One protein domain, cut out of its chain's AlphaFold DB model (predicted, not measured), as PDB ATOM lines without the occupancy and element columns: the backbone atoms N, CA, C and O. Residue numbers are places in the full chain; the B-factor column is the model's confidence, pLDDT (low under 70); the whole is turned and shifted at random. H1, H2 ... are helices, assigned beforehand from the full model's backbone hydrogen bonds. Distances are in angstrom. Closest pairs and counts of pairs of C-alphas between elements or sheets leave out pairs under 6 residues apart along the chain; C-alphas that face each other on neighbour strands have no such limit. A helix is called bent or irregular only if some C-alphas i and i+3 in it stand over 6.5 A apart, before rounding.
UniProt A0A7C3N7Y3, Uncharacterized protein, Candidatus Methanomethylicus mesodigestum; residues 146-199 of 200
ATOM      1  N   LEU A 146     228.477 211.812 231.387       90.62
ATOM      2  CA  LEU A 146     227.868 210.578 230.892       90.62
ATOM      3  C   LEU A 146     226.352 210.732 230.746       90.62
ATOM      4  O   LEU A 146     225.804 210.395 229.701       90.62
ATOM      5  N   ASP A 147     225.684 211.294 231.755       86.75
ATOM      6  CA  ASP A 147     224.235 211.493 231.720       86.75
ATOM      7  C   ASP A 147     223.799 212.437 230.589       86.75
ATOM      8  O   ASP A 147     222.822 212.148 229.894       86.75
ATOM      9  N   ARG A 148     224.540 213.531 230.352       89.12
ATOM     10  CA  ARG A 148     224.267 214.454 229.236       89.12
ATOM     11  C   ARG A 148     224.474 213.797 227.877       89.12
ATOM     12  O   ARG A 148     223.640 213.968 226.992       89.12
ATOM     13  N   GLU A 149     225.571 213.068 227.698       91.25
ATOM     14  CA  GLU A 149     225.870 212.423 226.418       91.25
ATOM     15  C   GLU A 149     224.903 211.273 226.120       91.25
ATOM     16  O   GLU A 149     224.431 211.152 224.992       91.25
ATOM     17  N   LEU A 150     224.506 210.493 227.131       88.00
ATOM     18  CA  LEU A 150     223.469 209.472 226.972       88.00
ATOM     19  C   LEU A 150     222.120 210.081 226.594       88.00
ATOM     20  O   LEU A 150     221.431 209.540 225.734       88.00
ATOM     21  N   GLN A 151     221.747 211.214 227.194       86.94
ATOM     22  CA  GLN A 151     220.502 211.894 226.851       86.94
ATOM     23  C   GLN A 151     220.490 212.353 225.385       86.94
ATOM     24  O   GLN A 151     219.551 212.040 224.656       86.94
ATOM     25  N   LYS A 152     221.568 213.004 224.930       90.81
ATOM     26  CA  LYS A 152     221.724 213.407 223.523       90.81
ATOM     27  C   LYS A 152     221.700 212.209 222.575       90.81
ATOM     28  O   LYS A 152     221.100 212.280 221.507       90.81
ATOM     29  N   ALA A 153     222.354 211.110 222.954       89.56
ATOM     30  CA  ALA A 153     222.380 209.894 222.150       89.56
ATOM     31  C   ALA A 153     220.979 209.281 222.007       89.56
ATOM     32  O   ALA A 153     220.597 208.896 220.906       89.56
ATOM     33  N   ILE A 154     220.198 209.237 223.092       88.00
ATOM     34  CA  ILE A 154     218.807 208.763 223.074       88.00
ATOM     35  C   ILE A 154     217.940 209.667 222.190       88.00
ATOM     36  O   ILE A 154     217.164 209.166 221.378       88.00
ATOM     37  N   GLU A 155     218.073 210.989 222.313       90.31
ATOM     38  CA  GLU A 155     217.340 211.956 221.487       90.31
ATOM     39  C   GLU A 155     217.663 211.782 219.999       90.31
ATOM     40  O   GLU A 155     216.753 211.587 219.193       90.31
ATOM     41  N   SER A 156     218.949 211.733 219.648       93.12
ATOM     42  CA  SER A 156     219.398 211.528 218.267       93.12
ATOM     43  C   SER A 156     218.958 210.173 217.703       93.12
ATOM     44  O   SER A 156     218.528 210.082 216.552       93.12
ATOM     45  N   LEU A 157     219.015 209.110 218.510       90.31
ATOM     46  CA  LEU A 157     218.539 207.790 218.109       90.31
ATOM     47  C   LEU A 157     217.034 207.815 217.810       90.31
ATOM     48  O   LEU A 157     216.613 207.315 216.769       90.31
ATOM     49  N   ASN A 158     216.236 208.441 218.674       89.62
ATOM     50  CA  ASN A 158     214.791 208.564 218.482       89.62
ATOM     51  C   ASN A 158     214.434 209.377 217.231       89.62
ATOM     52  O   ASN A 158     213.499 209.023 216.513       89.62
ATOM     53  N   GLU A 159     215.171 210.448 216.939       92.50
ATOM     54  CA  GLU A 159     214.992 211.226 215.708       92.50
ATOM     55  C   GLU A 159     215.283 210.390 214.458       92.50
ATOM     56  O   GLU A 159     214.479 210.379 213.522       92.50
ATOM     57  N   ASN A 160     216.384 209.632 214.468       90.88
ATOM     58  CA  ASN A 160     216.754 208.751 213.363       90.88
ATOM     59  C   ASN A 160     215.722 207.636 213.151       90.88
ATOM     60  O   ASN A 160     215.295 207.412 212.018       90.88
ATOM     61  N   ILE A 161     215.266 206.986 214.226       90.38
ATOM     62  CA  ILE A 161     214.225 205.948 214.169       90.38
ATOM     63  C   ILE A 161     212.944 206.516 213.549       90.38
ATOM     64  O   ILE A 161     212.424 205.944 212.592       90.38
ATOM     65  N   ARG A 162     212.484 207.689 214.005       89.88
ATOM     66  CA  ARG A 162     211.303 208.365 213.437       89.88
ATOM     67  C   ARG A 162     211.488 208.745 211.970       89.88
ATOM     68  O   ARG A 162     210.523 208.724 211.207       89.88
ATOM     69  N   SER A 163     212.698 209.128 211.562       89.44
ATOM     70  CA  SER A 163     212.974 209.451 210.161       89.44
ATOM     71  C   SER A 163     212.919 208.215 209.267       89.44
ATOM     72  O   SER A 163     212.408 208.307 208.153       89.44
ATOM     73  N   ILE A 164     213.428 207.075 209.743       88.56
ATOM     74  CA  ILE A 164     213.355 205.798 209.025       88.56
ATOM     75  C   ILE A 164     211.895 205.343 208.924       88.56
ATOM     76  O   ILE A 164     211.448 205.012 207.830       88.56
ATOM     77  N   GLN A 165     211.139 205.410 210.023       88.88
ATOM     78  CA  GLN A 165     209.728 205.015 210.078       88.88
ATOM     79  C   GLN A 165     208.881 205.732 209.015       88.88
ATOM     80  O   GLN A 165     208.129 205.102 208.283       88.88
ATOM     81  N   LYS A 166     209.075 207.047 208.838       88.81
ATOM     82  CA  LYS A 166     208.363 207.837 207.813       88.81
ATOM     83  C   LYS A 166     208.698 207.447 206.371       88.81
ATOM     84  O   LYS A 166     207.931 207.767 205.467       88.81
ATOM     85  N   GLY A 167     209.860 206.838 206.139       87.25
ATOM     86  CA  GLY A 167     210.344 206.470 204.808       87.25
ATOM     87  C   GLY A 167     209.924 205.074 204.354       87.25
ATOM     88  O   GLY A 167     210.222 204.695 203.222       87.25
ATOM     89  N   VAL A 168     209.266 204.298 205.217       86.38
ATOM     90  CA  VAL A 168     208.991 202.882 204.984       86.38
ATOM     91  C   VAL A 168     207.495 202.614 205.150       86.38
ATOM     92  O   VAL A 168     206.892 202.997 206.141       86.38
ATOM     93  N   ALA A 169     206.883 201.933 204.180       88.88
ATOM     94  CA  ALA A 169     205.482 201.515 204.255       88.88
ATOM     95  C   ALA A 169     205.342 200.200 205.050       88.88
ATOM     96  O   ALA A 169     204.953 199.171 204.498       88.88
ATOM     97  N   ILE A 170     205.732 200.221 206.325       89.31
ATOM     98  CA  ILE A 170     205.577 199.112 207.278       89.31
ATOM     99  C   ILE A 170     204.679 199.589 208.423       89.31
ATOM    100  O   ILE A 170     204.654 200.773 208.740       89.31
ATOM    101  N   ASP A 171     203.924 198.660 209.002       92.19
ATOM    102  CA  ASP A 171     203.116 198.887 210.198       92.19
ATOM    103  C   ASP A 171     203.978 199.331 211.397       92.19
ATOM    104  O   ASP A 171     205.057 198.777 211.630       92.19
ATOM    105  N   ASP A 172     203.503 200.330 212.144       88.12
ATOM    106  CA  ASP A 172     204.269 200.978 213.215       88.12
ATOM    107  C   ASP A 172     204.689 199.985 214.309       88.12
ATOM    108  O   ASP A 172     205.848 199.992 214.728       88.12
ATOM    109  N   ASP A 173     203.803 199.064 214.698       89.56
ATOM    110  CA  ASP A 173     204.083 198.090 215.756       89.56
ATOM    111  C   ASP A 173     205.167 197.098 215.315       89.56
ATOM    112  O   ASP A 173     206.078 196.755 216.076       89.56
ATOM    113  N   ILE A 174     205.107 196.647 214.055       89.44
ATOM    114  CA  ILE A 174     206.115 195.743 213.478       89.44
ATOM    115  C   ILE A 174     207.476 196.442 213.406       89.44
ATOM    116  O   ILE A 174     208.507 195.826 213.705       89.44
ATOM    117  N   PHE A 175     207.494 197.716 213.012       91.44
ATOM    118  CA  PHE A 175     208.717 198.504 212.927       91.44
ATOM    119  C   PHE A 175     209.351 198.719 214.308       91.44
ATOM    120  O   PHE A 175     210.540 198.429 214.483       91.44
ATOM    121  N   GLU A 176     208.569 199.158 215.298       88.12
ATOM    122  CA  GLU A 176     209.042 199.343 216.673       88.12
ATOM    123  C   GLU A 176     209.557 198.031 217.275       88.12
ATOM    124  O   GLU A 176     210.640 198.005 217.872       88.12
ATOM    125  N   TYR A 177     208.851 196.919 217.047       87.75
ATOM    126  CA  TYR A 177     209.274 195.597 217.501       87.75
ATOM    127  C   TYR A 177     210.626 195.180 216.896       87.75
ATOM    128  O   TYR A 177     211.529 194.747 217.618       87.75
ATOM    129  N   ALA A 178     210.802 195.332 215.580       90.19
ATOM    130  CA  ALA A 178     212.043 194.970 214.894       90.19
ATOM    131  C   ALA A 178     213.232 195.844 215.331       90.19
ATOM    132  O   ALA A 178     214.324 195.326 215.588       90.19
ATOM    133  N   ILE A 179     213.024 197.160 215.461       90.75
ATOM    134  CA  ILE A 179     214.049 198.092 215.948       90.75
ATOM    135  C   ILE A 179     214.425 197.789 217.399       90.75
ATOM    136  O   ILE A 179     215.615 197.773 217.724       90.75
ATOM    137  N   GLY A 180     213.453 197.482 218.260       88.25
ATOM    138  CA  GLY A 180     213.709 197.071 219.640       88.25
ATOM    139  C   GLY A 180     214.652 195.867 219.723       88.25
ATOM    140  O   GLY A 180     215.647 195.907 220.450       88.25
ATOM    141  N   TRP A 181     214.410 194.830 218.913       88.25
ATOM    142  CA  TRP A 181     215.285 193.653 218.832       88.25
ATOM    143  C   TRP A 181     216.690 193.970 218.310       88.25
ATOM    144  O   TRP A 181     217.671 193.440 218.839       88.25
ATOM    145  N   LEU A 182     216.808 194.845 217.308       88.19
ATOM    146  CA  LEU A 182     218.104 195.280 216.783       88.19
ATOM    147  C   LEU A 182     218.926 195.999 217.863       88.19
ATOM    148  O   LEU A 182     220.083 195.647 218.104       88.19
ATOM    149  N   LEU A 183     218.321 196.974 218.546       87.44
ATOM    150  CA  LEU A 183     218.968 197.725 219.623       87.44
ATOM    151  C   LEU A 183     219.364 196.814 220.789       87.44
ATOM    152  O   LEU A 183     220.461 196.953 221.333       87.44
ATOM    153  N   TYR A 184     218.512 195.842 221.130       83.00
ATOM    154  CA  TYR A 184     218.819 194.828 222.134       83.00
ATOM    155  C   TYR A 184     220.053 193.996 221.750       83.00
ATOM    156  O   TYR A 184     220.980 193.863 222.552       83.00
ATOM    157  N   GLY A 185     220.114 193.482 220.516       82.81
ATOM    158  CA  GLY A 185     221.251 192.694 220.027       82.81
ATOM    159  C   GLY A 185     222.571 193.476 220.007       82.81
ATOM    160  O   GLY A 185     223.620 192.943 220.396       82.81
ATOM    161  N   LEU A 186     222.517 194.756 219.623       85.44
ATOM    162  CA  LEU A 186     223.665 195.667 219.669       85.44
ATOM    163  C   LEU A 186     224.144 195.884 221.109       85.44
ATOM    164  O   LEU A 186     225.319 195.663 221.404       85.44
ATOM    165  N   GLY A 187     223.235 196.245 222.019       82.00
ATOM    166  CA  GLY A 187     223.558 196.452 223.432       82.00
ATOM    167  C   GLY A 187     224.154 195.201 224.082       82.00
ATOM    168  O   GLY A 187     225.200 195.268 224.728       82.00
ATOM    169  N   TYR A 188     223.552 194.036 223.837       81.50
ATOM    170  CA  TYR A 188     224.039 192.754 224.342       81.50
ATOM    171  C   TYR A 188     225.459 192.419 223.863       81.50
ATOM    172  O   TYR A 188     226.282 191.921 224.636       81.50
ATOM    173  N   SER A 189     225.771 192.723 222.601       82.00
ATOM    174  CA  SER A 189     227.109 192.513 222.039       82.00
ATOM    175  C   SER A 189     228.159 193.385 222.733       82.00
ATOM    176  O   SER A 189     229.222 192.879 223.103       82.00
ATOM    177  N   VAL A 190     227.837 194.657 222.990       82.00
ATOM    178  CA  VAL A 190     228.724 195.601 223.691       82.00
ATOM    179  C   VAL A 190     228.974 195.182 225.132       82.00
ATOM    180  O   VAL A 190     230.123 195.167 225.570       82.00
ATOM    181  N   ILE A 191     227.929 194.771 225.854       77.81
ATOM    182  CA  ILE A 191     228.045 194.291 227.241       77.81
ATOM    183  C   ILE A 191     228.961 193.057 227.327       77.81
ATOM    184  O   ILE A 191     229.662 192.865 228.318       77.81
ATOM    185  N   ARG A 192     229.026 192.238 226.268       79.00
ATOM    186  CA  ARG A 192     229.954 191.097 226.154       79.00
ATOM    187  C   ARG A 192     231.350 191.464 225.634       79.00
ATOM    188  O   ARG A 192     232.138 190.567 225.339       79.00
ATOM    189  N   GLY A 193     231.664 192.753 225.515       75.00
ATOM    190  CA  GLY A 193     232.979 193.249 225.110       75.00
ATOM    191  C   GLY A 193     233.225 193.250 223.600       75.00
ATOM    192  O   GLY A 193     234.371 193.410 223.180       75.00
ATOM    193  N   LYS A 194     232.188 193.080 222.768       79.62
ATOM    194  CA  LYS A 194     232.324 193.250 221.316       79.62
ATOM    195  C   LYS A 194     232.125 194.723 220.941       79.62
ATOM    196  O   LYS A 194     231.104 195.299 221.313       79.62
ATOM    197  N   PRO A 195     233.046 195.345 220.189       75.88
ATOM    198  CA  PRO A 195     232.843 196.695 219.669       75.88
ATOM    199  C   PRO A 195     231.551 196.792 218.845       75.88
ATOM    200  O   PRO A 195     231.252 195.877 218.077       75.88
ATOM    201  N   LEU A 196     230.836 197.921 218.923       69.06
ATOM    202  CA  LEU A 196     229.606 198.165 218.143       69.06
ATOM    203  C   LEU A 196     229.795 197.899 216.641       69.06
ATOM    204  O   LEU A 196     228.968 197.238 216.027       69.06
ATOM    205  N   GLY A 197     230.924 198.335 216.070       61.91
ATOM    206  CA  GLY A 197     231.241 198.136 214.650       61.91
ATOM    207  C   GLY A 197     231.580 196.695 214.247       61.91
ATOM    208  O   GLY A 197     231.821 196.448 213.076       61.91
ATOM    209  N   SER A 198     231.631 195.759 215.199       63.78
ATOM    210  CA  SER A 198     231.837 194.323 214.948       63.78
ATOM    211  C   SER A 198     230.578 193.480 215.175       63.78
ATOM    212  O   SER A 198     230.610 192.264 214.992       63.78
ATOM    213  N   ALA A 199     229.496 194.109 215.648       56.03
ATOM    214  CA  ALA A 199     228.212 193.465 215.917       56.03
ATOM    215  C   ALA A 199     227.244 193.530 214.719       56.03
ATOM    216  O   ALA A 199     226.171 192.934 214.790       56.03
TER     217      ALA A 199
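This is residues 146 to 199 of the 200 residues of an uncharacterized protein of Candidatus Methanomethylicus mesodigestum (UniProt A0A7C3N7Y3). Two long helices, H1 and H2, make an open V: they come near each other at the end where the link of residues 167 to 171 joins them, and spread apart toward the other end. Residues 146 to 160 of H1 stick out as a free arm, and after H2 residues 192 to 199 form a short tail that hooks back beside the last turns of H2. The printed part has 54 residues with two named helices, H1 then H2, and no named strand; its class is all helix. The whole is loose, with a radius of gyration of the C-alphas of 12.9 A and spans of 35 by 24 by 16 A.

H1 is residues 146 to 166, 30.3 A from first to last C-alpha; it begins at C-alpha 146 (227.868, 210.578, 230.892). H2 is residues 172 to 191, 28.4 A long from C-alpha 172 at (204.269, 200.978, 213.215) to C-alpha 191 at (228.045, 194.291, 227.241). Neither helix is bent or irregular.

H1 and H2 are close but not clearly touching, with 2 pairs of C-alphas within 8 A. Their closest C-alphas, those of Gln 165 and Phe 175, are 7.2 A apart, while the centres are 13.9 A apart. The helices run opposite ways at a steep tilt of 36 degrees, only just beyond shallow. In H1 and H2 every O i to N i+4 pair is within hydrogen-bond range.

The two C-alphas farthest apart, those of Leu 146 and Ala 169, are 36.0 A apart. The printed part has no cut, and the link from H1 to H2 is tight. Residues 166 to 174, of which 172 to 174 belong to H2, stand free. The mean pLDDT of the printed part is 85.4; residues 196 to 199 are under 70.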